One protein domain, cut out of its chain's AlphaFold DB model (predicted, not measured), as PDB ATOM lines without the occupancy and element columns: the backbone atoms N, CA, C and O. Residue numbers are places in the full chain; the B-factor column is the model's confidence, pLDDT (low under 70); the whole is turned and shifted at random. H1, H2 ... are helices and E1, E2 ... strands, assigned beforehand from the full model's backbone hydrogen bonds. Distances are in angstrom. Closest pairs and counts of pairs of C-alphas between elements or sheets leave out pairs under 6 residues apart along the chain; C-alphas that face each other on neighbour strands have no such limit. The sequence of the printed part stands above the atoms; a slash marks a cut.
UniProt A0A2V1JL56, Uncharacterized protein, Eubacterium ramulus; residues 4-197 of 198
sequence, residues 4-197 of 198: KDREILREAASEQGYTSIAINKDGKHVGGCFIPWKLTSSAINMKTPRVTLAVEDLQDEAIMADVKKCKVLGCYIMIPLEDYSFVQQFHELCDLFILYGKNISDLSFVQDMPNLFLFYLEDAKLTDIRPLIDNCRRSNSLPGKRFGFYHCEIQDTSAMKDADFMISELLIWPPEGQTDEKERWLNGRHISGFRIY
ATOM      1  N   LYS A   4     193.523 226.528 228.989       94.94
ATOM      2  CA  LYS A   4     193.909 225.486 229.949       94.94
ATOM      3  C   LYS A   4     193.948 226.013 231.390       94.94
ATOM      4  O   LYS A   4     193.487 225.344 232.310       94.94
ATOM      5  N   ASP A   5     194.491 227.211 231.587       96.19
ATOM      6  CA  ASP A   5     194.553 227.856 232.901       96.19
ATOM      7  C   ASP A   5     193.145 228.246 233.381       96.19
ATOM      8  O   ASP A   5     192.847 228.153 234.575       96.19
ATOM      9  N   ARG A   6     192.248 228.589 232.450       96.31
ATOM     10  CA  ARG A   6     190.831 228.846 232.731       96.31
ATOM     11  C   ARG A   6     190.085 227.605 233.210       96.31
ATOM     12  O   ARG A   6     189.298 227.696 234.151       96.31
ATOM     13  N   GLU A   7     190.320 226.455 232.585       96.75
ATOM     14  CA  GLU A   7     189.746 225.171 233.006       96.75
ATOM     15  C   GLU A   7     190.215 224.792 234.417       96.75
ATOM     16  O   GLU A   7     189.383 224.498 235.277       96.75
ATOM     17  N   ILE A   8     191.522 224.905 234.687       96.12
ATOM     18  CA  ILE A   8     192.112 224.659 236.015       96.12
ATOM     19  C   ILE A   8     191.502 225.589 237.070       96.12
ATOM     20  O   ILE A   8     191.192 225.157 238.182       96.12
ATOM     21  N   LEU A   9     191.331 226.873 236.736       97.31
ATOM     22  CA  LEU A   9     190.721 227.843 237.639       97.31
ATOM     23  C   LEU A   9     189.274 227.464 237.970       97.31
ATOM     24  O   LEU A   9     188.895 227.476 239.138       97.31
ATOM     25  N   ARG A  10     188.474 227.102 236.962       97.00
ATOM     26  CA  ARG A  10     187.068 226.711 237.146       97.00
ATOM     27  C   ARG A  10     186.915 225.452 237.986       97.00
ATOM     28  O   ARG A  10     186.040 225.409 238.849       97.00
ATOM     29  N   GLU A  11     187.766 224.456 237.763       96.50
ATOM     30  CA  GLU A  11     187.811 223.237 238.575       96.50
ATOM     31  C   GLU A  11     188.091 223.592 240.042       96.50
ATOM     32  O   GLU A  11     187.269 223.305 240.916       96.50
ATOM     33  N   ALA A  12     189.170 224.342 240.302       94.88
ATOM     34  CA  ALA A  12     189.523 224.783 241.651       94.88
ATOM     35  C   ALA A  12     188.417 225.633 242.302       94.88
ATOM     36  O   ALA A  12     188.147 225.492 243.493       94.88
ATOM     37  N   ALA A  13     187.758 226.504 241.539       95.69
ATOM     38  CA  ALA A  13     186.647 227.324 242.014       95.69
ATOM     39  C   ALA A  13     185.412 226.483 242.374       95.69
ATOM     40  O   ALA A  13     184.737 226.780 243.361       95.69
ATOM     41  N   SER A  14     185.119 225.428 241.605       93.62
ATOM     42  CA  SER A  14     183.974 224.538 241.845       93.62
ATOM     43  C   SER A  14     184.125 223.705 243.120       93.62
ATOM     44  O   SER A  14     183.145 223.460 243.823       93.62
ATOM     45  N   GLU A  15     185.360 223.341 243.459       90.50
ATOM     46  CA  GLU A  15     185.689 222.538 244.637       90.50
ATOM     47  C   GLU A  15     186.023 223.385 245.875       90.50
ATOM     48  O   GLU A  15     186.316 222.834 246.935       90.50
ATOM     49  N   GLN A  16     186.019 224.722 245.756       86.62
ATOM     50  CA  GLN A  16     186.598 225.635 246.760       86.62
ATOM     51  C   GLN A  16     188.040 225.236 247.133       86.62
ATOM     52  O   GLN A  16     188.481 225.324 248.287       86.62
ATOM     53  N   GLY A  17     188.761 224.741 246.128       92.75
ATOM     54  CA  GLY A  17     190.095 224.189 246.233       92.75
ATOM     55  C   GLY A  17     191.173 225.260 246.350       92.75
ATOM     56  O   GLY A  17     190.945 226.467 246.226       92.75
ATOM     57  N   TYR A  18     192.394 224.787 246.588       93.69
ATOM     58  CA  TYR A  18     193.572 225.637 246.653       93.69
ATOM     59  C   TYR A  18     194.141 225.915 245.265       93.69
ATOM     60  O   TYR A  18     194.272 225.015 244.428       93.69
ATOM     61  N   THR A  19     194.574 227.154 245.055       95.25
ATOM     62  CA  THR A  19     195.303 227.544 243.849       95.25
ATOM     63  C   THR A  19     196.441 228.504 244.173       95.25
ATOM     64  O   THR A  19     196.624 228.951 245.306       95.25
ATOM     65  N   SER A  20     197.259 228.800 243.179       94.56
ATOM     66  CA  SER A  20     198.254 229.867 243.224       94.56
ATOM     67  C   SER A  20     198.274 230.519 241.854       94.56
ATOM     68  O   SER A  20     198.235 229.811 240.845       94.56
ATOM     69  N   ILE A  21     198.282 231.844 241.820       96.06
ATOM     70  CA  ILE A  21     198.080 232.621 240.599       96.06
ATOM     71  C   ILE A  21     199.312 233.454 240.284       96.06
ATOM     72  O   ILE A  21     199.886 234.077 241.173       96.06
ATOM     73  N   ALA A  22     199.699 233.502 239.020       95.75
ATOM     74  CA  ALA A  22     200.609 234.517 238.516       95.75
ATOM     75  C   ALA A  22     199.837 235.551 237.701       95.75
ATOM     76  O   ALA A  22     198.776 235.250 237.162       95.75
ATOM     77  N   ILE A  23     200.377 236.757 237.604       96.50
ATOM     78  CA  ILE A  23     199.849 237.842 236.785       96.50
ATOM     79  C   ILE A  23     200.994 238.367 235.929       96.50
ATOM     80  O   ILE A  23     202.038 238.774 236.449       96.50
ATOM     81  N   ASN A  24     200.802 238.353 234.616       94.88
ATOM     82  CA  ASN A  24     201.740 238.922 233.661       94.88
ATOM     83  C   ASN A  24     200.991 239.659 232.541       94.88
ATOM     84  O   ASN A  24     199.781 239.866 232.607       94.88
ATOM     85  N   LYS A  25     201.733 240.111 231.528       95.25
ATOM     86  CA  LYS A  25     201.191 240.973 230.476       95.25
ATOM     87  C   LYS A  25     200.148 240.281 229.594       95.25
ATOM     88  O   LYS A  25     199.222 240.944 229.162       95.25
ATOM     89  N   ASP A  26     200.329 239.005 229.272       94.94
ATOM     90  CA  ASP A  26     199.581 238.319 228.209       94.94
ATOM     91  C   ASP A  26     198.841 237.058 228.686       94.94
ATOM     92  O   ASP A  26     198.174 236.383 227.902       94.94
ATOM     93  N   GLY A  27     198.927 236.735 229.976       95.38
ATOM     94  CA  GLY A  27     198.329 235.546 230.572       95.38
ATOM     95  C   GLY A  27     199.009 234.248 230.152       95.38
ATOM     96  O   GLY A  27     198.421 233.182 230.336       95.38
ATOM     97  N   LYS A  28     200.220 234.319 229.580       93.56
ATOM     98  CA  LYS A  28     201.002 233.139 229.213       93.56
ATOM     99  C   LYS A  28     201.428 232.388 230.464       93.56
ATOM    100  O   LYS A  28     202.001 232.992 231.372       93.56
ATOM    101  N   HIS A  29     201.225 231.075 230.478       91.06
ATOM    102  CA  HIS A  29     201.499 230.268 231.660       91.06
ATOM    103  C   HIS A  29     202.967 230.362 232.110       91.06
ATOM    104  O   HIS A  29     203.893 230.070 231.345       91.06
ATOM    105  N   VAL A  30     203.190 230.714 233.379       85.50
ATOM    106  CA  VAL A  30     204.524 230.721 233.998       85.50
ATOM    107  C   VAL A  30     204.728 229.475 234.859       85.50
ATOM    108  O   VAL A  30     204.545 229.467 236.074       85.50
ATOM    109  N   GLY A  31     205.144 228.388 234.209       66.81
ATOM    110  CA  GLY A  31     205.504 227.151 234.900       66.81
ATOM    111  C   GLY A  31     206.815 227.324 235.668       66.81
ATOM    112  O   GLY A  31     207.858 227.526 235.052       66.81
ATOM    113  N   GLY A  32     206.762 227.238 237.001       63.41
ATOM    114  CA  GLY A  32     207.950 227.310 237.862       63.41
ATOM    115  C   GLY A  32     208.685 228.640 237.724       63.41
ATOM    116  O   GLY A  32     209.829 228.651 237.272       63.41
ATOM    117  N   CYS A  33     207.999 229.745 238.050       51.03
ATOM    118  CA  CYS A  33     208.482 231.094 237.767       51.03
ATOM    119  C   CYS A  33     209.941 231.306 238.204       51.03
ATOM    120  O   CYS A  33     210.442 230.691 239.149       51.03
ATOM    121  N   PHE A  34     210.627 232.202 237.489       52.84
ATOM    122  CA  PHE A  34     211.844 232.833 237.977       52.84
ATOM    123  C   PHE A  34     211.476 233.606 239.243       52.84
ATOM    124  O   PHE A  34     211.128 234.780 239.213       52.84
ATOM    125  N   ILE A  35     211.494 232.896 240.359       54.88
ATOM    126  CA  ILE A  35     211.550 233.464 241.684       54.88
ATOM    127  C   ILE A  35     212.970 234.071 241.754       54.88
ATOM    128  O   ILE A  35     213.922 233.306 241.562       54.88
ATOM    129  N   PRO A  36     213.168 235.391 241.970       48.66
ATOM    130  CA  PRO A  36     214.475 236.081 242.051       48.66
ATOM    131  C   PRO A  36     215.419 235.609 243.175       48.66
ATOM    132  O   PRO A  36     216.233 236.356 243.698       48.66
ATOM    133  N   TRP A  37     215.320 234.349 243.574       54.31
ATOM    134  CA  TRP A  37     215.945 233.755 244.740       54.31
ATOM    135  C   TRP A  37     216.904 232.628 244.334       54.31
ATOM    136  O   TRP A  37     217.160 231.706 245.102       54.31
ATOM    137  N   LYS A  38     217.463 232.682 243.116       41.50
ATOM    138  CA  LYS A  38     218.402 231.665 242.601       41.50
ATOM    139  C   LYS A  38     219.686 231.518 243.441       41.50
ATOM    140  O   LYS A  38     220.440 230.582 243.199       41.50
ATOM    141  N   LEU A  39     219.941 232.418 244.399       43.88
ATOM    142  CA  LEU A  39     221.174 232.469 245.197       43.88
ATOM    143  C   LEU A  39     220.961 232.574 246.717       43.88
ATOM    144  O   LEU A  39     221.938 232.708 247.453       43.88
ATOM    145  N   THR A  40     219.729 232.482 247.219       50.03
ATOM    146  CA  THR A  40     219.474 232.458 248.667       50.03
ATOM    147  C   THR A  40     218.612 231.253 249.016       50.03
ATOM    148  O   THR A  40     217.737 230.844 248.259       50.03
ATOM    149  N   SER A  41     218.827 230.669 250.193       51.59
ATOM    150  CA  SER A  41     218.032 229.570 250.776       51.59
ATOM    151  C   SER A  41     216.560 229.949 251.069       51.59
ATOM    152  O   SER A  41     215.862 229.273 251.825       51.59
ATOM    153  N   SER A  42     216.115 231.083 250.532       51.94
ATOM    154  CA  SER A  42     214.937 231.873 250.868       51.94
ATOM    155  C   SER A  42     213.571 231.397 250.413       51.94
ATOM    156  O   SER A  42     212.612 231.266 251.172       51.94
ATOM    157  N   ALA A  43     213.533 231.105 249.113       54.81
ATOM    158  CA  ALA A  43     212.348 230.716 248.357       54.81
ATOM    159  C   ALA A  43     211.979 229.237 248.504       54.81
ATOM    160  O   ALA A  43     211.113 228.726 247.790       54.81
ATOM    161  N   ILE A  44     212.634 228.526 249.427       56.69
ATOM    162  CA  ILE A  44     212.274 227.151 249.749       56.69
ATOM    163  C   ILE A  44     210.809 227.161 250.217       56.69
ATOM    164  O   ILE A  44     210.466 227.800 251.215       56.69
ATOM    165  N   ASN A  45     209.969 226.426 249.483       65.31
ATOM    166  CA  ASN A  45     208.526 226.227 249.683       65.31
ATOM    167  C   ASN A  45     207.568 227.274 249.093       65.31
ATOM    168  O   ASN A  45     206.372 227.168 249.381       65.31
ATOM    169  N   MET A  46     208.028 228.212 248.253       77.88
ATOM    170  CA  MET A  46     207.082 229.020 247.472       77.88
ATOM    171  C   MET A  46     206.202 228.121 246.601       77.88
ATOM    172  O   MET A  46     206.672 227.130 246.029       77.88
ATOM    173  N   LYS A  47     204.915 228.454 246.506       85.31
ATOM    174  CA  LYS A  47     203.985 227.744 245.632       85.31
ATOM    175  C   LYS A  47     204.337 227.981 244.164       85.31
ATOM    176  O   LYS A  47     204.762 229.052 243.752       85.31
ATOM    177  N   THR A  48     204.136 226.961 243.342       86.38
ATOM    178  CA  THR A  48     204.191 227.139 241.892       86.38
ATOM    179  C   THR A  48     202.846 227.695 241.427       86.38
ATOM    180  O   THR A  48     201.819 227.093 241.765       86.38
ATOM    181  N   PRO A  49     202.811 228.794 240.648       91.00
ATOM    182  CA  PRO A  49     201.583 229.247 240.007       91.00
ATOM    183  C   PRO A  49     200.941 228.114 239.201       91.00
ATOM    184  O   PRO A  49     201.602 227.455 238.401       91.00
ATOM    185  N   ARG A  50     199.651 227.869 239.435       92.88
ATOM    186  CA  ARG A  50     198.847 226.896 238.681       92.88
ATOM    187  C   ARG A  50     198.088 227.546 237.531       92.88
ATOM    188  O   ARG A  50     197.762 226.855 236.577       92.88
ATOM    189  N   VAL A  51     197.798 228.837 237.660       95.50
ATOM    190  CA  VAL A  51     197.014 229.645 236.722       95.50
ATOM    191  C   VAL A  51     197.751 230.963 236.524       95.50
ATOM    192  O   VAL A  51     198.248 231.539 237.493       95.50
ATOM    193  N   THR A  52     197.822 231.450 235.292       96.69
ATOM    194  CA  THR A  52     198.384 232.761 234.969       96.69
ATOM    195  C   THR A  52     197.319 233.657 234.357       96.69
ATOM    196  O   THR A  52     196.729 233.347 233.323       96.69
ATOM    197  N   LEU A  53     197.067 234.776 235.025       97.50
ATOM    198  CA  LEU A  53     196.176 235.836 234.579       97.50
ATOM    199  C   LEU A  53     196.958 236.822 233.701       97.50
ATOM    200  O   LEU A  53     198.110 237.158 233.990       97.50
ATOM    201  N   ALA A  54     196.321 237.291 232.637       97.25
ATOM    202  CA  ALA A  54     196.696 238.516 231.947       97.25
ATOM    203  C   ALA A  54     196.223 239.725 232.766       97.25
ATOM    204  O   ALA A  54     195.323 239.603 233.601       97.25
ATOM    205  N   VAL A  55     196.777 240.908 232.501       95.44
ATOM    206  CA  VAL A  55     196.326 242.139 233.170       95.44
ATOM    207  C   VAL A  55     194.853 242.435 232.880       95.44
ATOM    208  O   VAL A  55     194.124 242.879 233.765       95.44
ATOM    209  N   GLU A  56     194.388 242.122 231.673       96.06
ATOM    210  CA  GLU A  56     193.000 242.319 231.260       96.06
ATOM    211  C   GLU A  56     192.036 241.383 232.003       96.06
ATOM    212  O   GLU A  56     190.892 241.761 232.250       96.06
ATOM    213  N   ASP A  57     192.494 240.200 232.431       97.44
ATOM    214  CA  ASP A  57     191.658 239.253 233.181       97.44
ATOM    215  C   ASP A  57     191.266 239.805 234.562       97.44
ATOM    216  O   ASP A  57     190.248 239.398 235.118       97.44
ATOM    217  N   LEU A  58     192.038 240.752 235.113       96.25
ATOM    218  CA  LEU A  58     191.702 241.425 236.373       96.25
ATOM    219  C   LEU A  58     190.433 242.285 236.260       96.25
ATOM    220  O   LEU A  58     189.815 242.595 237.278       96.25
ATOM    221  N   GLN A  59     190.051 242.666 235.038       95.44
ATOM    222  CA  GLN A  59     188.834 243.427 234.742       95.44
ATOM    223  C   GLN A  59     187.660 242.523 234.332       95.44
ATOM    224  O   GLN A  59     186.529 242.994 234.232       95.44
ATOM    225  N   ASP A  60     187.901 241.229 234.094       97.19
ATOM    226  CA  ASP A  60     186.852 240.269 233.754       97.19
ATOM    227  C   ASP A  60     186.158 239.776 235.033       97.19
ATOM    228  O   ASP A  60     186.718 239.033 235.846       97.19
ATOM    229  N   GLU A  61     184.900 240.184 235.212       96.62
ATOM    230  CA  GLU A  61     184.110 239.848 236.399       96.62
ATOM    231  C   GLU A  61     183.922 238.339 236.591       96.62
ATOM    232  O   GLU A  61     183.902 237.868 237.729       96.62
ATOM    233  N   ALA A  62     183.791 237.569 235.506       96.50
ATOM    234  CA  ALA A  62     183.574 236.131 235.590       96.50
ATOM    235  C   ALA A  62     184.855 235.412 236.027       96.50
ATOM    236  O   ALA A  62     184.801 234.538 236.895       96.50
ATOM    237  N   ILE A  63     186.006 235.811 235.478       97.25
ATOM    238  CA  ILE A  63     187.306 235.274 235.897       97.25
ATOM    239  C   ILE A  63     187.560 235.623 237.361       97.25
ATOM    240  O   ILE A  63     187.842 234.735 238.167       97.25
ATOM    241  N   MET A  64     187.394 236.890 237.744       96.81
ATOM    242  CA  MET A  64     187.631 237.313 239.125       96.81
ATOM    243  C   MET A  64     186.630 236.708 240.113       96.81
ATOM    244  O   MET A  64     186.992 236.463 241.264       96.81
ATOM    245  N   ALA A  65     185.398 236.408 239.693       96.12
ATOM    246  CA  ALA A  65     184.446 235.657 240.507       96.12
ATOM    247  C   ALA A  65     184.923 234.225 240.787       96.12
ATOM    248  O   ALA A  65     184.735 233.735 241.901       96.12
ATOM    249  N   ASP A  66     185.553 233.559 239.819       97.56
ATOM    250  CA  ASP A  66     186.117 232.225 240.028       97.56
ATOM    251  C   ASP A  66     187.382 232.278 240.895       97.56
ATOM    252  O   ASP A  66     187.488 231.505 241.847       97.56
ATOM    253  N   VAL A  67     188.271 233.256 240.681       96.94
ATOM    254  CA  VAL A  67     189.440 233.481 241.557       96.94
ATOM    255  C   VAL A  67     189.011 233.688 243.016       96.94
ATOM    256  O   VAL A  67     189.601 233.091 243.914       96.94
ATOM    257  N   LYS A  68     187.952 234.474 243.264       94.25
ATOM    258  CA  LYS A  68     187.403 234.735 244.611       94.25
ATOM    259  C   LYS A  68     186.824 233.496 245.304       94.25
ATOM    260  O   LYS A  68     186.734 233.484 246.528       94.25
ATOM    261  N   LYS A  69     186.408 232.468 244.555       95.94
ATOM    262  CA  LYS A  69     185.932 231.196 245.133       95.94
ATOM    263  C   LYS A  69     187.083 230.281 245.546       95.94
ATOM    264  O   LYS A  69     186.879 229.375 246.353       95.94
ATOM    265  N   CYS A  70     188.274 230.481 244.986       96.50
ATOM    266  CA  CYS A  70     189.446 229.683 245.310       96.50
ATOM    267  C   CYS A  70     190.103 230.134 246.618       96.50
ATOM    268  O   CYS A  70     190.144 231.315 246.958       96.50
ATOM    269  N   LYS A  71     190.758 229.188 247.294       96.19
ATOM    270  CA  LYS A  71     191.727 229.491 248.352       96.19
ATOM    271  C   LYS A  71     193.083 229.785 247.713       96.19
ATOM    272  O   LYS A  71     193.868 228.872 247.440       96.19
ATOM    273  N   VAL A  72     193.338 231.053 247.405       97.00
ATOM    274  CA  VAL A  72     194.593 231.492 246.779       97.00
ATOM    275  C   VAL A  72     195.720 231.473 247.814       97.00
ATOM    276  O   VAL A  72     195.719 232.264 248.748       97.00
ATOM    277  N   LEU A  73     196.684 230.565 247.639       95.44
ATOM    278  CA  LEU A  73     197.842 230.404 248.528       95.44
ATOM    279  C   LEU A  73     199.061 231.219 248.096       95.44
ATOM    280  O   LEU A  73     199.916 231.517 248.925       95.44
ATOM    281  N   GLY A  74     199.162 231.556 246.813       94.44
ATOM    282  CA  GLY A  74     200.281 232.313 246.264       94.44
ATOM    283  C   GLY A  74     199.815 233.273 245.178       94.44
ATOM    284  O   GLY A  74     198.979 232.895 244.355       94.44
ATOM    285  N   CYS A  75     200.350 234.491 245.182       95.94
ATOM    286  CA  CYS A  75     200.064 235.537 244.204       95.94
ATOM    287  C   CYS A  75     201.383 236.152 243.718       95.94
ATOM    288  O   CYS A  75     202.150 236.696 244.516       95.94
ATOM    289  N   TYR A  76     201.653 236.039 242.416       94.00
ATOM    290  CA  TYR A  76     202.927 236.425 241.801       94.00
ATOM    291  C   TYR A  76     202.683 237.463 240.710       94.00
ATOM    292  O   TYR A  76     202.268 237.128 239.603       94.00
ATOM    293  N   ILE A  77     202.944 238.728 241.015       95.25
ATOM    294  CA  ILE A  77     202.687 239.868 240.140       95.25
ATOM    295  C   ILE A  77     203.993 240.256 239.443       95.25
ATOM    296  O   ILE A  77     204.911 240.798 240.060       95.25
ATOM    297  N   MET A  78     204.087 239.945 238.148       92.44
ATOM    298  CA  MET A  78     205.316 240.062 237.347       92.44
ATOM    299  C   MET A  78     205.347 241.313 236.454       92.44
ATOM    300  O   MET A  78     206.236 241.464 235.620       92.44
ATOM    301  N   ILE A  79     204.355 242.186 236.597       93.81
ATOM    302  CA  ILE A  79     204.185 243.428 235.839       93.81
ATOM    303  C   ILE A  79     203.778 244.558 236.795       93.81
ATOM    304  O   ILE A  79     203.225 244.269 237.858       93.81
ATOM    305  N   PRO A  80     204.025 245.833 236.453       95.69
ATOM    306  CA  PRO A  80     203.446 246.938 237.206       95.69
ATOM    307  C   PRO A  80     201.926 246.961 237.026       95.69
ATOM    308  O   PRO A  80     201.429 246.741 235.919       95.69
ATOM    309  N   LEU A  81     201.204 247.239 238.109       95.94
ATOM    310  CA  LEU A  81     199.759 247.459 238.112       95.94
ATOM    311  C   LEU A  81     199.458 248.865 238.635       95.94
ATOM    312  O   LEU A  81     200.243 249.443 239.387       95.94
ATOM    313  N   GLU A  82     198.311 249.412 238.251       93.56
ATOM    314  CA  GLU A  82     197.810 250.671 238.820       93.56
ATOM    315  C   GLU A  82     197.096 250.452 240.159       93.56
ATOM    316  O   GLU A  82     197.063 251.348 240.996       93.56
ATOM    317  N   ASP A  83     196.548 249.253 240.376       93.19
ATOM    318  CA  ASP A  83     195.809 248.897 241.583       93.19
ATOM    319  C   ASP A  83     196.191 247.494 242.076       93.19
ATOM    320  O   ASP A  83     196.206 246.520 241.317       93.19
ATOM    321  N   TYR A  84     196.476 247.404 243.373       95.88
ATOM    322  CA  TYR A  84     196.823 246.178 244.094       95.88
ATOM    323  C   TYR A  84     195.766 245.801 245.147       95.88
ATOM    324  O   TYR A  84     195.904 244.782 245.823       95.88
ATOM    325  N   SER A  85     194.690 246.583 245.285       93.75
ATOM    326  CA  SER A  85     193.652 246.398 246.306       93.75
ATOM    327  C   SER A  85     192.969 245.029 246.230       93.75
ATOM    328  O   SER A  85     192.634 244.444 247.261       93.75
ATOM    329  N   PHE A  86     192.845 244.454 245.027       95.31
ATOM    330  CA  PHE A  86     192.255 243.128 244.828       95.31
ATOM    331  C   PHE A  86     192.978 242.031 245.619       95.31
ATOM    332  O   PHE A  86     192.368 241.012 245.932       95.31
ATOM    333  N   VAL A  87     194.258 242.217 245.961       97.00
ATOM    334  CA  VAL A  87     195.030 241.233 246.730       97.00
ATOM    335  C   VAL A  87     194.428 241.040 248.128       97.00
ATOM    336  O   VAL A  87     194.459 239.922 248.639       97.00
ATOM    337  N   GLN A  88     193.785 242.064 248.709       95.56
ATOM    338  CA  GLN A  88     193.167 242.010 250.044       95.56
ATOM    339  C   GLN A  88     192.101 240.908 250.183       95.56
ATOM    340  O   GLN A  88     191.836 240.438 251.287       95.56
ATOM    341  N   GLN A  89     191.512 240.445 249.075       94.62
ATOM    342  CA  GLN A  89     190.510 239.375 249.094       94.62
ATOM    343  C   GLN A  89     191.106 237.976 249.363       94.62
ATOM    344  O   GLN A  89     190.365 237.020 249.592       94.62
ATOM    345  N   PHE A  90     192.433 237.817 249.308       96.00
ATOM    346  CA  PHE A  90     193.111 236.525 249.455       96.00
ATOM    347  C   PHE A  90     193.514 236.255 250.911       96.00
ATOM    348  O   PHE A  90     194.688 236.262 251.266       96.00
ATOM    349  N   HIS A  91     192.540 235.965 251.772       94.25
ATOM    350  CA  HIS A  91     192.790 235.733 253.204       94.25
ATOM    351  C   HIS A  91     193.659 234.497 253.510       94.25
ATOM    352  O   HIS A  91     194.314 234.431 254.548       94.25
ATOM    353  N   GLU A  92     193.692 233.524 252.595       94.75
ATOM    354  CA  GLU A  92     194.489 232.293 252.714       94.75
ATOM    355  C   GLU A  92     195.920 232.436 252.165       94.75
ATOM    356  O   GLU A  92     196.665 231.456 252.134       94.75
ATOM    357  N   LEU A  93     196.308 233.637 251.718       95.31
ATOM    358  CA  LEU A  93     197.577 233.869 251.035       95.31
ATOM    359  C   LEU A  93     198.768 233.575 251.954       95.31
ATOM    360  O   LEU A  93     198.869 234.104 253.060       95.31
ATOM    361  N   CYS A  94     199.682 232.742 251.468       93.94
ATOM    362  CA  CYS A  94     200.931 232.376 252.133       93.94
ATOM    363  C   CYS A  94     202.129 233.116 251.529       93.94
ATOM    364  O   CYS A  94     203.015 233.556 252.272       93.94
ATOM    365  N   ASP A  95     202.114 233.259 250.199       92.06
ATOM    366  CA  ASP A  95     203.188 233.842 249.401       92.06
ATOM    367  C   ASP A  95     202.661 235.031 248.591       92.06
ATOM    368  O   ASP A  95     201.741 234.891 247.779       92.06
ATOM    369  N   LEU A  96     203.283 236.194 248.758       94.94
ATOM    370  CA  LEU A  96     203.019 237.364 247.930       94.94
ATOM    371  C   LEU A  96     204.320 237.879 247.328       94.94
ATOM    372  O   LEU A  96     205.269 238.200 248.044       94.94
ATOM    373  N   PHE A  97     204.354 237.948 246.003       93.31
ATOM    374  CA  PHE A  97     205.516 238.361 245.234       93.31
ATOM    375  C   PHE A  97     205.130 239.468 244.254       93.31
ATOM    376  O   PHE A  97     204.267 239.256 243.403       93.31
ATOM    377  N   ILE A  98     205.770 240.634 244.357       94.88
ATOM    378  CA  ILE A  98     205.502 241.803 243.508       94.88
ATOM    379  C   ILE A  98     206.824 242.340 242.947       94.88
ATOM    380  O   ILE A  98     207.642 242.856 243.703       94.88
ATOM    381  N   LEU A  99     207.020 242.223 241.628       90.19
ATOM    382  CA  LEU A  99     208.277 242.584 240.949       90.19
ATOM    383  C   LEU A  99     208.403 244.078 240.613       90.19
ATOM    384  O   LEU A  99     209.501 244.600 240.538       90.19
ATOM    385  N   TYR A 100     207.289 244.772 240.376       92.69
ATOM    386  CA  TYR A 100     207.310 246.169 239.932       92.69
ATOM    387  C   TYR A 100     206.261 246.991 240.679       92.69
ATOM    388  O   TYR A 100     205.215 247.334 240.133       92.69
ATOM    389  N   GLY A 101     206.530 247.289 241.946       95.50
ATOM    390  CA  GLY A 101     205.627 247.957 242.881       95.50
ATOM    391  C   GLY A 101     205.661 249.485 242.851       95.50
ATOM    392  O   GLY A 101     205.357 250.101 243.865       95.50
ATOM    393  N   LYS A 102     206.010 250.122 241.726       94.75
ATOM    394  CA  LYS A 102     206.204 251.591 241.640       94.75
ATOM    395  C   LYS A 102     204.994 252.424 242.063       94.75
ATOM    396  O   LYS A 102     205.164 253.547 242.526       94.75
ATOM    397  N   ASN A 103     203.796 251.864 241.921       95.62
ATOM    398  CA  ASN A 103     202.537 252.500 242.307       95.62
ATOM    399  C   ASN A 103     202.096 252.151 243.742       95.62
ATOM    400  O   ASN A 103     201.021 252.556 244.175       95.62
ATOM    401  N   ILE A 104     202.908 251.403 244.492       97.56
ATOM    402  CA  ILE A 104     202.622 251.024 245.875       97.56
ATOM    403  C   ILE A 104     203.264 252.051 246.807       97.56
ATOM    404  O   ILE A 104     204.491 252.182 246.859       97.56
ATOM    405  N   SER A 105     202.416 252.754 247.561       96.31
ATOM    406  CA  SER A 105     202.839 253.732 248.575       96.31
ATOM    407  C   SER A 105     202.444 253.379 250.012       96.31
ATOM    408  O   SER A 105     202.993 253.935 250.969       96.31
ATOM    409  N   ASP A 106     201.563 252.392 250.171       96.19
ATOM    410  CA  ASP A 106     201.160 251.807 251.442       96.19
ATOM    411  C   ASP A 106     200.924 250.296 251.287       96.19
ATOM    412  O   ASP A 106     200.755 249.782 250.181       96.19
ATOM    413  N   LEU A 107     200.932 249.578 252.411       97.38
ATOM    414  CA  LEU A 107     200.736 248.127 252.462       97.38
ATOM    415  C   LEU A 107     199.381 247.735 253.074       97.38
ATOM    416  O   LEU A 107     199.239 246.625 253.583       97.38
ATOM    417  N   SER A 108     198.374 248.613 253.072       96.06
ATOM    418  CA  SER A 108     197.072 248.320 253.703       96.06
ATOM    419  C   SER A 108     196.407 247.052 253.150       96.06
ATOM    420  O   SER A 108     195.762 246.311 253.893       96.06
ATOM    421  N   PHE A 109     196.652 246.722 251.880       96.31
ATOM    422  CA  PHE A 109     196.122 245.520 251.237       96.31
ATOM    423  C   PHE A 109     196.611 244.202 251.861       96.31
ATOM    424  O   PHE A 109     195.962 243.185 251.638       96.31
ATOM    425  N   VAL A 110     197.697 244.180 252.657       95.81
ATOM    426  CA  VAL A 110     198.157 242.955 253.356       95.81
ATOM    427  C   VAL A 110     197.625 242.813 254.781       95.81
ATOM    428  O   VAL A 110     197.987 241.863 255.476       95.81
ATOM    429  N   GLN A 111     196.795 243.748 255.251       90.81
ATOM    430  CA  GLN A 111     196.426 243.836 256.662       90.81
ATOM    431  C   GLN A 111     195.616 242.620 257.154       90.81
ATOM    432  O   GLN A 111     195.655 242.343 258.344       90.81
ATOM    433  N   ASP A 112     194.958 241.839 256.295       91.31
ATOM    434  CA  ASP A 112     194.124 240.696 256.713       91.31
ATOM    435  C   ASP A 112     194.515 239.379 256.020       91.31
ATOM    436  O   ASP A 112     193.682 238.667 255.451       91.31
ATOM    437  N   MET A 113     195.809 239.053 256.086       94.88
ATOM    438  CA  MET A 113     196.421 237.839 255.529       94.88
ATOM    439  C   MET A 113     197.164 237.058 256.624       94.88
ATOM    440  O   MET A 113     198.401 237.010 256.635       94.88
ATOM    441  N   PRO A 114     196.446 236.420 257.567       92.25
ATOM    442  CA  PRO A 114     197.054 235.781 258.732       92.25
ATOM    443  C   PRO A 114     197.962 234.603 258.373       92.25
ATOM    444  O   PRO A 114     198.717 234.149 259.227       92.25
ATOM    445  N   ASN A 115     197.929 234.099 257.140       93.06
ATOM    446  CA  ASN A 115     198.795 233.011 256.696       93.06
ATOM    447  C   ASN A 115     200.058 233.496 255.973       93.06
ATOM    448  O   ASN A 115     200.979 232.697 255.802       93.06
ATOM    449  N   LEU A 116     200.163 234.792 255.644       93.75
ATOM    450  CA  LEU A 116     201.283 235.350 254.890       93.75
ATOM    451  C   LEU A 116     202.578 235.184 255.686       93.75
ATOM    452  O   LEU A 116     202.724 235.723 256.789       93.75
ATOM    453  N   PHE A 117     203.521 234.418 255.147       91.69
ATOM    454  CA  PHE A 117     204.844 234.241 255.749       91.69
ATOM    455  C   PHE A 117     205.978 234.546 254.779       91.69
ATOM    456  O   PHE A 117     207.110 234.693 255.237       91.69
ATOM    457  N   LEU A 118     205.693 234.676 253.482       91.06
ATOM    458  CA  LEU A 118     206.657 235.107 252.483       91.06
ATOM    459  C   LEU A 118     206.121 236.331 251.746       91.06
ATOM    460  O   LEU A 118     205.088 236.264 251.083       91.06
ATOM    461  N   PHE A 119     206.849 237.440 251.855       94.06
ATOM    462  CA  PHE A 119     206.524 238.680 251.163       94.06
ATOM    463  C   PHE A 119     207.755 239.230 250.449       94.06
ATOM    464  O   PHE A 119     208.794 239.452 251.067       94.06
ATOM    465  N   TYR A 120     207.624 239.440 249.144       92.69
ATOM    466  CA  TYR A 120     208.620 240.094 248.306       92.69
ATOM    467  C   TYR A 120     207.987 241.302 247.629       92.69
ATOM    468  O   TYR A 120     206.930 241.180 247.001       92.69
ATOM    469  N   LEU A 121     208.675 242.433 247.712       95.19
ATOM    470  CA  LEU A 121     208.289 243.673 247.069       95.19
ATOM    471  C   LEU A 121     209.514 244.335 246.448       95.19
ATOM    472  O   LEU A 121     210.538 244.489 247.113       95.19
ATOM    473  N   GLU A 122     209.377 244.751 245.194       93.19
ATOM    474  CA  GLU A 122     210.402 245.485 244.461       93.19
ATOM    475  C   GLU A 122     209.884 246.840 243.961       93.19
ATOM    476  O   GLU A 122     208.704 246.971 243.629       93.19
ATOM    477  N   ASP A 123     210.761 247.847 243.915       94.44
ATOM    478  CA  ASP A 123     210.526 249.176 243.332       94.44
ATOM    479  C   ASP A 123     209.426 250.038 244.005       94.44
ATOM    480  O   ASP A 123     208.894 250.960 243.384       94.44
ATOM    481  N   ALA A 124     209.060 249.782 245.266       97.00
ATOM    482  CA  ALA A 124     208.011 250.543 245.964       97.00
ATOM    483  C   ALA A 124     208.534 251.761 246.747       97.00
ATOM    484  O   ALA A 124     209.671 251.779 247.218       97.00
ATOM    485  N   LYS A 125     207.674 252.769 246.959       96.69
ATOM    486  CA  LYS A 125     207.973 253.953 247.789       96.69
ATOM    487  C   LYS A 125     207.007 254.037 248.962       96.69
ATOM    488  O   LYS A 125     205.961 254.670 248.864       96.69
ATOM    489  N   LEU A 126     207.353 253.395 250.068       97.12
ATOM    490  CA  LEU A 126     206.477 253.227 251.221       97.12
ATOM    491  C   LEU A 126     206.685 254.321 252.268       97.12
ATOM    492  O   LEU A 126     207.815 254.672 252.622       97.12
ATOM    493  N   THR A 127     205.579 254.798 252.837       96.38
ATOM    494  CA  THR A 127     205.641 255.650 254.035       96.38
ATOM    495  C   THR A 127     206.105 254.835 255.245       96.38
ATOM    496  O   THR A 127     207.031 255.236 255.944       96.38
ATOM    497  N   ASP A 128     205.521 253.656 255.451       96.12
ATOM    498  CA  ASP A 128     205.897 252.730 256.517       96.12
ATOM    499  C   ASP A 128     205.570 251.273 256.141       96.12
ATOM    500  O   ASP A 128     205.024 250.984 255.073       96.12
ATOM    501  N   ILE A 129     205.924 250.343 257.032       96.81
ATOM    502  CA  ILE A 129     205.622 248.904 256.916       96.81
ATOM    503  C   ILE A 129     204.700 248.393 258.031       96.81
ATOM    504  O   ILE A 129     204.597 247.183 258.261       96.81
ATOM    505  N   ARG A 130     204.021 249.293 258.749       97.06
ATOM    506  CA  ARG A 130     203.164 248.951 259.890       97.06
ATOM    507  C   ARG A 130     202.067 247.941 259.531       97.06
ATOM    508  O   ARG A 130     201.939 246.978 260.291       97.06
ATOM    509  N   PRO A 131     201.354 248.044 258.386       97.19
ATOM    510  CA  PRO A 131     200.335 247.058 258.017       97.19
ATOM    511  C   PRO A 131     200.867 245.620 257.939       97.19
ATOM    512  O   PRO A 131     200.203 244.689 258.399       97.19
ATOM    513  N   LEU A 132     202.088 245.433 257.421       96.69
ATOM    514  CA  LEU A 132     202.729 244.120 257.329       96.69
ATOM    515  C   LEU A 132     203.067 243.560 258.716       96.69
ATOM    516  O   LEU A 132     202.800 242.387 258.994       96.69
ATOM    517  N   ILE A 133     203.641 244.392 259.590       95.12
ATOM    518  CA  ILE A 133     204.002 243.991 260.956       95.12
ATOM    519  C   ILE A 133     202.750 243.646 261.766       95.12
ATOM    520  O   ILE A 133     202.701 242.587 262.393       95.12
ATOM    521  N   ASP A 134     201.709 244.475 261.699       95.50
ATOM    522  CA  ASP A 134     200.453 244.255 262.424       95.50
ATOM    523  C   ASP A 134     199.682 243.031 261.905       95.50
ATOM    524  O   ASP A 134     199.022 242.338 262.686       95.50
ATOM    525  N   ASN A 135     199.762 242.720 260.606       95.12
ATOM    526  CA  ASN A 135     199.261 241.455 260.062       95.12
ATOM    527  C   ASN A 135     200.024 240.253 260.646       95.12
ATOM    528  O   ASN A 135     199.422 239.293 261.130       95.12
ATOM    529  N   CYS A 136     201.356 240.321 260.680       92.88
ATOM    530  CA  CYS A 136     202.187 239.232 261.193       92.88
ATOM    531  C   CYS A 136     202.008 238.989 262.697       92.88
ATOM    532  O   CYS A 136     202.030 237.836 263.119       92.88
ATOM    533  N   ARG A 137     201.759 240.029 263.500       91.06
ATOM    534  CA  ARG A 137     201.450 239.895 264.939       91.06
ATOM    535  C   ARG A 137     200.136 239.157 265.207       91.06
ATOM    536  O   ARG A 137     199.994 238.506 266.236       91.06
ATOM    537  N   ARG A 138     199.164 239.275 264.298       88.50
ATOM    538  CA  ARG A 138     197.858 238.598 264.384       88.50
ATOM    539  C   ARG A 138     197.879 237.174 263.819       88.50
ATOM    540  O   ARG A 138     196.905 236.440 263.960       88.50
ATOM    541  N   SER A 139     198.972 236.792 263.165       83.69
ATOM    542  CA  SER A 139     199.143 235.507 262.497       83.69
ATOM    543  C   SER A 139     199.454 234.384 263.491       83.69
ATOM    544  O   SER A 139     200.351 234.511 264.315       83.69
ATOM    545  N   ASN A 140     198.793 233.234 263.331       71.12
ATOM    546  CA  ASN A 140     199.151 231.976 264.010       71.12
ATOM    547  C   ASN A 140     200.071 231.083 263.150       71.12
ATOM    548  O   ASN A 140     200.203 229.885 263.403       71.12
ATOM    549  N   SER A 141     200.658 231.637 262.084       70.25
ATOM    550  CA  SER A 141     201.472 230.890 261.124       70.25
ATOM    551  C   SER A 141     202.760 230.393 261.792       70.25
ATOM    552  O   SER A 141     203.528 231.179 262.340       70.25
ATOM    553  N   LEU A 142     202.980 229.073 261.753       67.69
ATOM    554  CA  LEU A 142     204.149 228.407 262.340       67.69
ATOM    555  C   LEU A 142     205.480 228.705 261.617       67.69
ATOM    556  O   LEU A 142     206.508 228.762 262.294       67.69
ATOM    557  N   PRO A 143     205.527 228.864 260.277       78.19
ATOM    558  CA  PRO A 143     206.744 229.279 259.592       78.19
ATOM    559  C   PRO A 143     207.199 230.670 260.033       78.19
ATOM    560  O   PRO A 143     206.411 231.617 260.070       78.19
ATOM    561  N   GLY A 144     208.499 230.808 260.297       87.25
ATOM    562  CA  GLY A 144     209.095 232.121 260.487       87.25
ATOM    563  C   GLY A 144     208.945 232.979 259.231       87.25
ATOM    564  O   GLY A 144     209.044 232.490 258.101       87.25
ATOM    565  N   LYS A 145     208.679 234.265 259.449       89.88
ATOM    566  CA  LYS A 145     208.405 235.242 258.400       89.88
ATOM    567  C   LYS A 145     209.663 235.533 257.583       89.88
ATOM    568  O   LYS A 145     210.771 235.569 258.129       89.88
ATOM    569  N   ARG A 146     209.481 235.723 256.281       89.62
ATOM    570  CA  ARG A 146     210.528 236.031 255.305       89.62
ATOM    571  C   ARG A 146     210.099 237.230 254.489       89.62
ATOM    572  O   ARG A 146     209.066 237.177 253.819       89.62
ATOM    573  N   PHE A 147     210.890 238.289 254.560       91.38
ATOM    574  CA  PHE A 147     210.602 239.537 253.868       91.38
ATOM    575  C   PHE A 147     211.760 239.917 252.956       91.38
ATOM    576  O   PHE A 147     212.920 239.829 253.360       91.38
ATOM    577  N   GLY A 148     211.437 240.346 251.742       90.56
ATOM    578  CA  GLY A 148     212.377 240.916 250.789       90.56
ATOM    579  C   GLY A 148     211.881 242.274 250.315       90.56
ATOM    580  O   GLY A 148     210.790 242.354 249.754       90.56
ATOM    581  N   PHE A 149     212.684 243.314 250.523       93.00
ATOM    582  CA  PHE A 149     212.428 244.662 250.024       93.00
ATOM    583  C   PHE A 149     213.555 245.053 249.076       93.00
ATOM    584  O   PHE A 149     214.687 245.269 249.511       93.00
ATOM    585  N   TYR A 150     213.246 245.092 247.785       91.00
ATOM    586  CA  TYR A 150     214.218 245.292 246.717       91.00
ATOM    587  C   TYR A 150     213.998 246.649 246.063       91.00
ATOM    588  O   TYR A 150     212.890 246.976 245.659       91.00
ATOM    589  N   HIS A 151     215.026 247.488 246.035       91.75
ATOM    590  CA  HIS A 151     214.972 248.865 245.533       91.75
ATOM    591  C   HIS A 151     213.771 249.658 246.072       91.75
ATOM    592  O   HIS A 151     213.214 250.521 245.399       91.75
ATOM    593  N   CYS A 152     213.360 249.352 247.307       93.62
ATOM    594  CA  CYS A 152     212.244 250.011 247.968       93.62
ATOM    595  C   CYS A 152     212.747 251.204 248.781       93.62
ATOM    596  O   CYS A 152     213.658 251.072 249.598       93.62
ATOM    597  N   GLU A 153     212.102 252.355 248.627       93.94
ATOM    598  CA  GLU A 153     212.298 253.508 249.502       93.94
ATOM    599  C   GLU A 153     211.276 253.434 250.639       93.94
ATOM    600  O   GLU A 153     210.096 253.697 250.424       93.94
ATOM    601  N   ILE A 154     211.707 253.071 251.848       94.38
ATOM    602  CA  ILE A 154     210.827 252.999 253.026       94.38
ATOM    603  C   ILE A 154     211.223 254.103 253.995       94.38
ATOM    604  O   ILE A 154     212.350 254.105 254.495       94.38
ATOM    605  N   GLN A 155     210.317 255.049 254.250       93.12
ATOM    606  CA  GLN A 155     210.622 256.204 255.098       93.12
ATOM    607  C   GLN A 155     210.740 255.794 256.570       93.12
ATOM    608  O   GLN A 155     211.774 256.056 257.194       93.12
ATOM    609  N   ASP A 156     209.732 255.097 257.101       93.38
ATOM    610  CA  ASP A 156     209.695 254.650 258.494       93.38
ATOM    611  C   ASP A 156     209.732 253.117 258.643       93.38
ATOM    612  O   ASP A 156     208.796 252.394 258.301       93.38
ATOM    613  N   THR A 157     210.823 252.617 259.224       93.69
ATOM    614  CA  THR A 157     211.019 251.204 259.585       93.69
ATOM    615  C   THR A 157     210.776 250.937 261.075       93.69
ATOM    616  O   THR A 157     210.978 249.816 261.547       93.69
ATOM    617  N   SER A 158     210.331 251.933 261.851       93.50
ATOM    618  CA  SER A 158     210.196 251.853 263.312       93.50
ATOM    619  C   SER A 158     209.265 250.736 263.783       93.50
ATOM    620  O   SER A 158     209.483 250.181 264.861       93.50
ATOM    621  N   ALA A 159     208.295 250.332 262.954       94.25
ATOM    622  CA  ALA A 159     207.414 249.197 263.213       94.25
ATOM    623  C   ALA A 159     208.174 247.874 263.437       94.25
ATOM    624  O   ALA A 159     207.676 247.002 264.145       94.25
ATOM    625  N   MET A 160     209.408 247.728 262.939       92.38
ATOM    626  CA  MET A 160     210.262 246.563 263.231       92.38
ATOM    627  C   MET A 160     210.550 246.388 264.730       92.38
ATOM    628  O   MET A 160     210.803 245.270 265.188       92.38
ATOM    629  N   LYS A 161     210.462 247.462 265.528       90.69
ATOM    630  CA  LYS A 161     210.563 247.408 266.998       90.69
ATOM    631  C   LYS A 161     209.407 246.640 267.640       90.69
ATOM    632  O   LYS A 161     209.562 246.144 268.751       90.69
ATOM    633  N   ASP A 162     208.302 246.473 266.927       91.38
ATOM    634  CA  ASP A 162     207.122 245.757 267.403       91.38
ATOM    635  C   ASP A 162     207.032 244.337 266.814       91.38
ATOM    636  O   ASP A 162     206.069 243.621 267.081       91.38
ATOM    637  N   ALA A 163     208.026 243.892 266.033       90.81
ATOM    638  CA  ALA A 163     208.072 242.540 265.477       90.81
ATOM    639  C   ALA A 163     208.456 241.508 266.557       90.81
ATOM    640  O   ALA A 163     209.620 241.145 266.709       90.81
ATOM    641  N   ASP A 164     207.490 241.064 267.355       88.94
ATOM    642  CA  ASP A 164     207.644 240.057 268.419       88.94
ATOM    643  C   ASP A 164     207.444 238.606 267.935       88.94
ATOM    644  O   ASP A 164     207.414 237.668 268.730       88.94
ATOM    645  N   PHE A 165     207.366 238.411 266.619       89.81
ATOM    646  CA  PHE A 165     207.264 237.117 265.950       89.81
ATOM    647  C   PHE A 165     208.597 236.689 265.320       89.81
ATOM    648  O   PHE A 165     209.511 237.489 265.107       89.81
ATOM    649  N   MET A 166     208.712 235.402 264.982       89.00
ATOM    650  CA  MET A 166     209.917 234.869 264.345       89.00
ATOM    651  C   MET A 166     210.069 235.416 262.922       89.00
ATOM    652  O   MET A 166     209.258 235.111 262.051       89.00
ATOM    653  N   ILE A 167     211.151 236.152 262.675       89.62
ATOM    654  CA  ILE A 167     211.622 236.498 261.330       89.62
ATOM    655  C   ILE A 167     212.794 235.571 261.020       89.62
ATOM    656  O   ILE A 167     213.857 235.665 261.633       89.62
ATOM    657  N   SER A 168     212.587 234.634 260.099       86.62
ATOM    658  CA  SER A 168     213.655 233.741 259.647       86.62
ATOM    659  C   SER A 168     214.593 234.441 258.674       86.62
ATOM    660  O   SER A 168     215.780 234.119 258.641       86.62
ATOM    661  N   GLU A 169     214.070 235.397 257.905       87.12
ATOM    662  CA  GLU A 169     214.856 236.127 256.925       87.12
ATOM    663  C   GLU A 169     214.310 237.529 256.658       87.12
ATOM    664  O   GLU A 169     213.099 237.748 256.614       87.12
ATOM    665  N   LEU A 170     215.231 238.468 256.464       90.00
ATOM    666  CA  LEU A 170     214.936 239.833 256.062       90.00
ATOM    667  C   LEU A 170     216.026 240.278 255.083       90.00
ATOM    668  O   LEU A 170     217.181 240.457 255.475       90.00
ATOM    669  N   LEU A 171     215.656 240.405 253.812       88.06
ATOM    670  CA  LEU A 171     216.545 240.791 252.723       88.06
ATOM    671  C   LEU A 171     216.237 242.222 252.302       88.06
ATOM    672  O   LEU A 171     215.112 242.520 251.904       88.06
ATOM    673  N   ILE A 172     217.240 243.090 252.384       90.19
ATOM    674  CA  ILE A 172     217.132 244.493 251.992       90.19
ATOM    675  C   ILE A 172     218.085 244.740 250.827       90.19
ATOM    676  O   ILE A 172     219.291 244.538 250.957       90.19
ATOM    677  N   TRP A 173     217.548 245.181 249.695       89.50
ATOM    678  CA  TRP A 173     218.331 245.746 248.602       89.50
ATOM    679  C   TRP A 173     217.969 247.229 248.500       89.50
ATOM    680  O   TRP A 173     216.922 247.555 247.943       89.50
ATOM    681  N   PRO A 174     218.751 248.142 249.086       86.38
ATOM    682  CA  PRO A 174     218.440 249.560 249.031       86.38
ATOM    683  C   PRO A 174     218.587 250.120 247.605       86.38
ATOM    684  O   PRO A 174     219.343 249.576 246.797       86.38
ATOM    685  N   PRO A 175     217.900 251.225 247.274       84.88
ATOM    686  CA  PRO A 175     218.256 252.063 246.134       84.88
ATOM    687  C   PRO A 175     219.712 252.549 246.217       84.88
ATOM    688  O   PRO A 175     220.266 252.736 247.304       84.88
ATOM    689  N   GLU A 176     220.317 252.810 245.059       82.00
ATOM    690  CA  GLU A 176     221.699 253.286 244.969       82.00
ATOM    691  C   GLU A 176     221.920 254.545 245.834       82.00
ATOM    692  O   GLU A 176     221.173 255.523 245.755       82.00
ATOM    693  N   GLY A 177     222.956 254.518 246.680       76.75
ATOM    694  CA  GLY A 177     223.330 255.634 247.557       76.75
ATOM    695  C   GLY A 177     222.738 255.606 248.974       76.75
ATOM    696  O   GLY A 177     223.159 256.412 249.807       76.75
ATOM    697  N   GLN A 178     221.833 254.675 249.302       75.69
ATOM    698  CA  GLN A 178     221.415 254.425 250.690       75.69
ATOM    699  C   GLN A 178     222.417 253.501 251.397       75.69
ATOM    700  O   GLN A 178     222.620 252.362 250.994       75.69
ATOM    701  N   THR A 179     223.062 254.000 252.455       67.25
ATOM    702  CA  THR A 179     224.226 253.342 253.086       67.25
ATOM    703  C   THR A 179     224.035 252.979 254.564       67.25
ATOM    704  O   THR A 179     224.897 252.317 255.135       67.25
ATOM    705  N   ASP A 180     222.905 253.347 255.186       70.94
ATOM    706  CA  ASP A 180     222.630 253.113 256.617       70.94
ATOM    707  C   ASP A 180     221.342 252.304 256.856       70.94
ATOM    708  O   ASP A 180     220.458 252.686 257.618       70.94
ATOM    709  N   GLU A 181     221.201 251.162 256.181       80.75
ATOM    710  CA  GLU A 181     220.007 250.320 256.334       80.75
ATOM    711  C   GLU A 181     220.074 249.413 257.576       80.75
ATOM    712  O   GLU A 181     219.056 249.090 258.185       80.75
ATOM    713  N   LYS A 182     221.265 249.005 258.024       81.44
ATOM    714  CA  LYS A 182     221.371 247.981 259.077       81.44
ATOM    715  C   LYS A 182     220.753 248.416 260.402       81.44
ATOM    716  O   LYS A 182     219.959 247.663 260.966       81.44
ATOM    717  N   GLU A 183     221.113 249.597 260.899       82.50
ATOM    718  CA  GLU A 183     220.597 250.073 262.186       82.50
ATOM    719  C   GLU A 183     219.108 250.422 262.086       82.50
ATOM    720  O   GLU A 183     218.334 250.064 262.975       82.50
ATOM    721  N   ARG A 184     218.682 251.011 260.959       88.19
ATOM    722  CA  ARG A 184     217.273 251.334 260.676       88.19
ATOM    723  C   ARG A 184     216.361 250.110 260.736       88.19
ATOM    724  O   ARG A 184     215.257 250.199 261.274       88.19
ATOM    725  N   TRP A 185     216.803 248.976 260.194       89.88
ATOM    726  CA  TRP A 185     215.997 247.755 260.120       89.88
ATOM    727  C   TRP A 185     216.104 246.869 261.357       89.88
ATOM    728  O   TRP A 185     215.103 246.298 261.797       89.88
ATOM    729  N   LEU A 186     217.306 246.725 261.919       84.88
ATOM    730  CA  LEU A 186     217.532 245.820 263.043       84.88
ATOM    731  C   LEU A 186     217.276 246.482 264.393       84.88
ATOM    732  O   LEU A 186     216.791 245.802 265.297       84.88
ATOM    733  N   ASN A 187     217.611 247.767 264.557       82.25
ATOM    734  CA  ASN A 187     217.538 248.487 265.832       82.25
ATOM    735  C   ASN A 187     218.090 247.631 266.998       82.25
ATOM    736  O   ASN A 187     217.381 247.301 267.955       82.25
ATOM    737  N   GLY A 188     219.332 247.156 266.851       76.56
ATOM    738  CA  GLY A 188     220.010 246.272 267.809       76.56
ATOM    739  C   GLY A 188     219.542 244.805 267.864       76.56
ATOM    740  O   GLY A 188     220.079 244.034 268.661       76.56
ATOM    741  N   ARG A 189     218.569 244.377 267.047       80.88
ATOM    742  CA  ARG A 189     218.100 242.978 266.993       80.88
ATOM    743  C   ARG A 189     219.000 242.100 266.134       80.88
ATOM    744  O   ARG A 189     219.590 242.540 265.153       80.88
ATOM    745  N   HIS A 190     219.031 240.814 266.464       81.62
ATOM    746  CA  HIS A 190     219.655 239.796 265.628       81.62
ATOM    747  C   HIS A 190     218.586 238.995 264.877       81.62
ATOM    748  O   HIS A 190     217.751 238.337 265.495       81.62
ATOM    749  N   ILE A 191     218.650 239.009 263.546       81.19
ATOM    750  CA  ILE A 191     217.832 238.178 262.654       81.19
ATOM    751  C   ILE A 191     218.797 237.272 261.884       81.19
ATOM    752  O   ILE A 191     219.683 237.761 261.188       81.19
ATOM    753  N   SER A 192     218.645 235.949 262.013       73.81
ATOM    754  CA  SER A 192     219.611 234.966 261.487       73.81
ATOM    755  C   SER A 192     219.818 235.046 259.975       73.81
ATOM    756  O   SER A 192     220.917 234.792 259.493       73.81
ATOM    757  N   GLY A 193     218.762 235.378 259.231       76.50
ATOM    758  CA  GLY A 193     218.789 235.531 257.778       76.50
ATOM    759  C   GLY A 193     218.868 236.982 257.309       76.50
ATOM    760  O   GLY A 193     218.508 237.257 256.172       76.50
ATOM    761  N   PHE A 194     219.269 237.932 258.158       80.00
ATOM    762  CA  PHE A 194     219.357 239.321 257.718       80.00
ATOM    763  C   PHE A 194     220.507 239.527 256.738       80.00
ATOM    764  O   PHE A 194     221.660 239.211 257.054       80.00
ATOM    765  N   ARG A 195     220.205 240.084 255.565       81.31
ATOM    766  CA  ARG A 195     221.207 240.462 254.564       81.31
ATOM    767  C   ARG A 195     220.843 241.808 253.958       81.31
ATOM    768  O   ARG A 195     219.689 242.038 253.609       81.31
ATOM    769  N   ILE A 196     221.854 242.656 253.820       79.69
ATOM    770  CA  ILE A 196     221.800 243.851 252.983       79.69
ATOM    771  C   ILE A 196     222.666 243.551 251.767       79.69
ATOM    772  O   ILE A 196     223.773 243.029 251.928       79.69
ATOM    773  N   TYR A 197     222.129 243.811 250.585       75.19
ATOM    774  CA  TYR A 197     222.853 243.707 249.324       75.19
ATOM    775  C   TYR A 197     223.304 245.095 248.877       75.19
ATOM    776  O   TYR A 197     222.616 246.072 249.160       75.19
TER     777      TYR A 197
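This is residues 4 to 197 of the 198 residues of an uncharacterized protein of Eubacterium ramulus (UniProt A0A2V1JL56). A slab of eight parallel strands forms one long wall, and from E3 on the chain winds in stacked turns, like a short solenoid, with H3, H4, H5, H6, H7 and the small sheet of E6 and E8 in a layer along one face. H1 packs on the end at E2 and E1, and the long loop of residues 31 to 45 reaches across the opposite face. The printed part has 194 residues, seven named helices and ten named strands, in the order H1 E1 E2 H2 H3 E3 H4 E4 E5 E6 H5 E7 E8 H6 E9 H7 E10. Its class is mixed, helices and strands; it is compact, with a radius of gyration of the C-alphas of 16.5 A and spans of 50 by 34 by 29 A.

Find the large sheet, in order, at E2, residues 51 to 54; E1, 18 to 24, 20.3 A; E3, 71 to 77, 17.2 A; E4, 95 to 98; E5, 118 to 122; E7, 145 to 150, 16.5 A; E9, 167 to 173, 17.1 A; and E10, 194 to 196, ending at C-alpha 196 (221.800, 243.851, 252.983). The small sheet is E6, 125 to 128, and E8, 153 to 156. H1, 4 to 14, runs 15.5 A from C-alpha 4 (193.909, 225.486, 229.949). Look next at H2, 56 to 59; H3, 61 to 69; H4, 85 to 89; H5, 130 to 138; H6, 158 to 162; and H7, 181 to 186.

In the large sheet, N 21 and O 74 of E1 and E3 are 2.8 A apart, within hydrogen-bond range, as are N 96 and O 118 of E4 and E5, 2.9 A. E6 and E8 are parallel, with N 126 and O 153 2.8 A apart. H1 is on the sheet at a height of 8.3 A; the C-alphas of Asp 5 and Val 51 are its closest to E2, 4.9 A. H3 and H7 are on the same face; H4 only grazes the sheet with residues 87 to 89. E3, H4, E4 and E9, H7, E10 are strand-helix-strand units, parallel neighbours joined through a helix, with right-handed crossovers; E2, H2 H3, E3 is a split one, E1 between, also right-handed. H1 touches H3, Ala 13 to Lys 69, C-alphas 5.0 A apart, at a steep tilt of 54 degrees. H6 touches H5, C-alphas of Arg 130 and Ala 159 5.4 A apart, and H7, those of Met 160 and Trp 185 6.6 A. Every O i to N i+4 pair is within range in H1, H3, H5 and H7; H4 and H6 each have 0 of 1 but 2 of 2 O i to N i+3 pairs, and H2 is too short for an i+4 pair.

The C-alphas farthest apart, of Ser 14 and Thr 179, are 50.8 A apart. The printed part has no cut; the links E1 to E2 and E4 to E5 are long. Look for pLDDT under 70 at residues 31 to 45, 142 and 179.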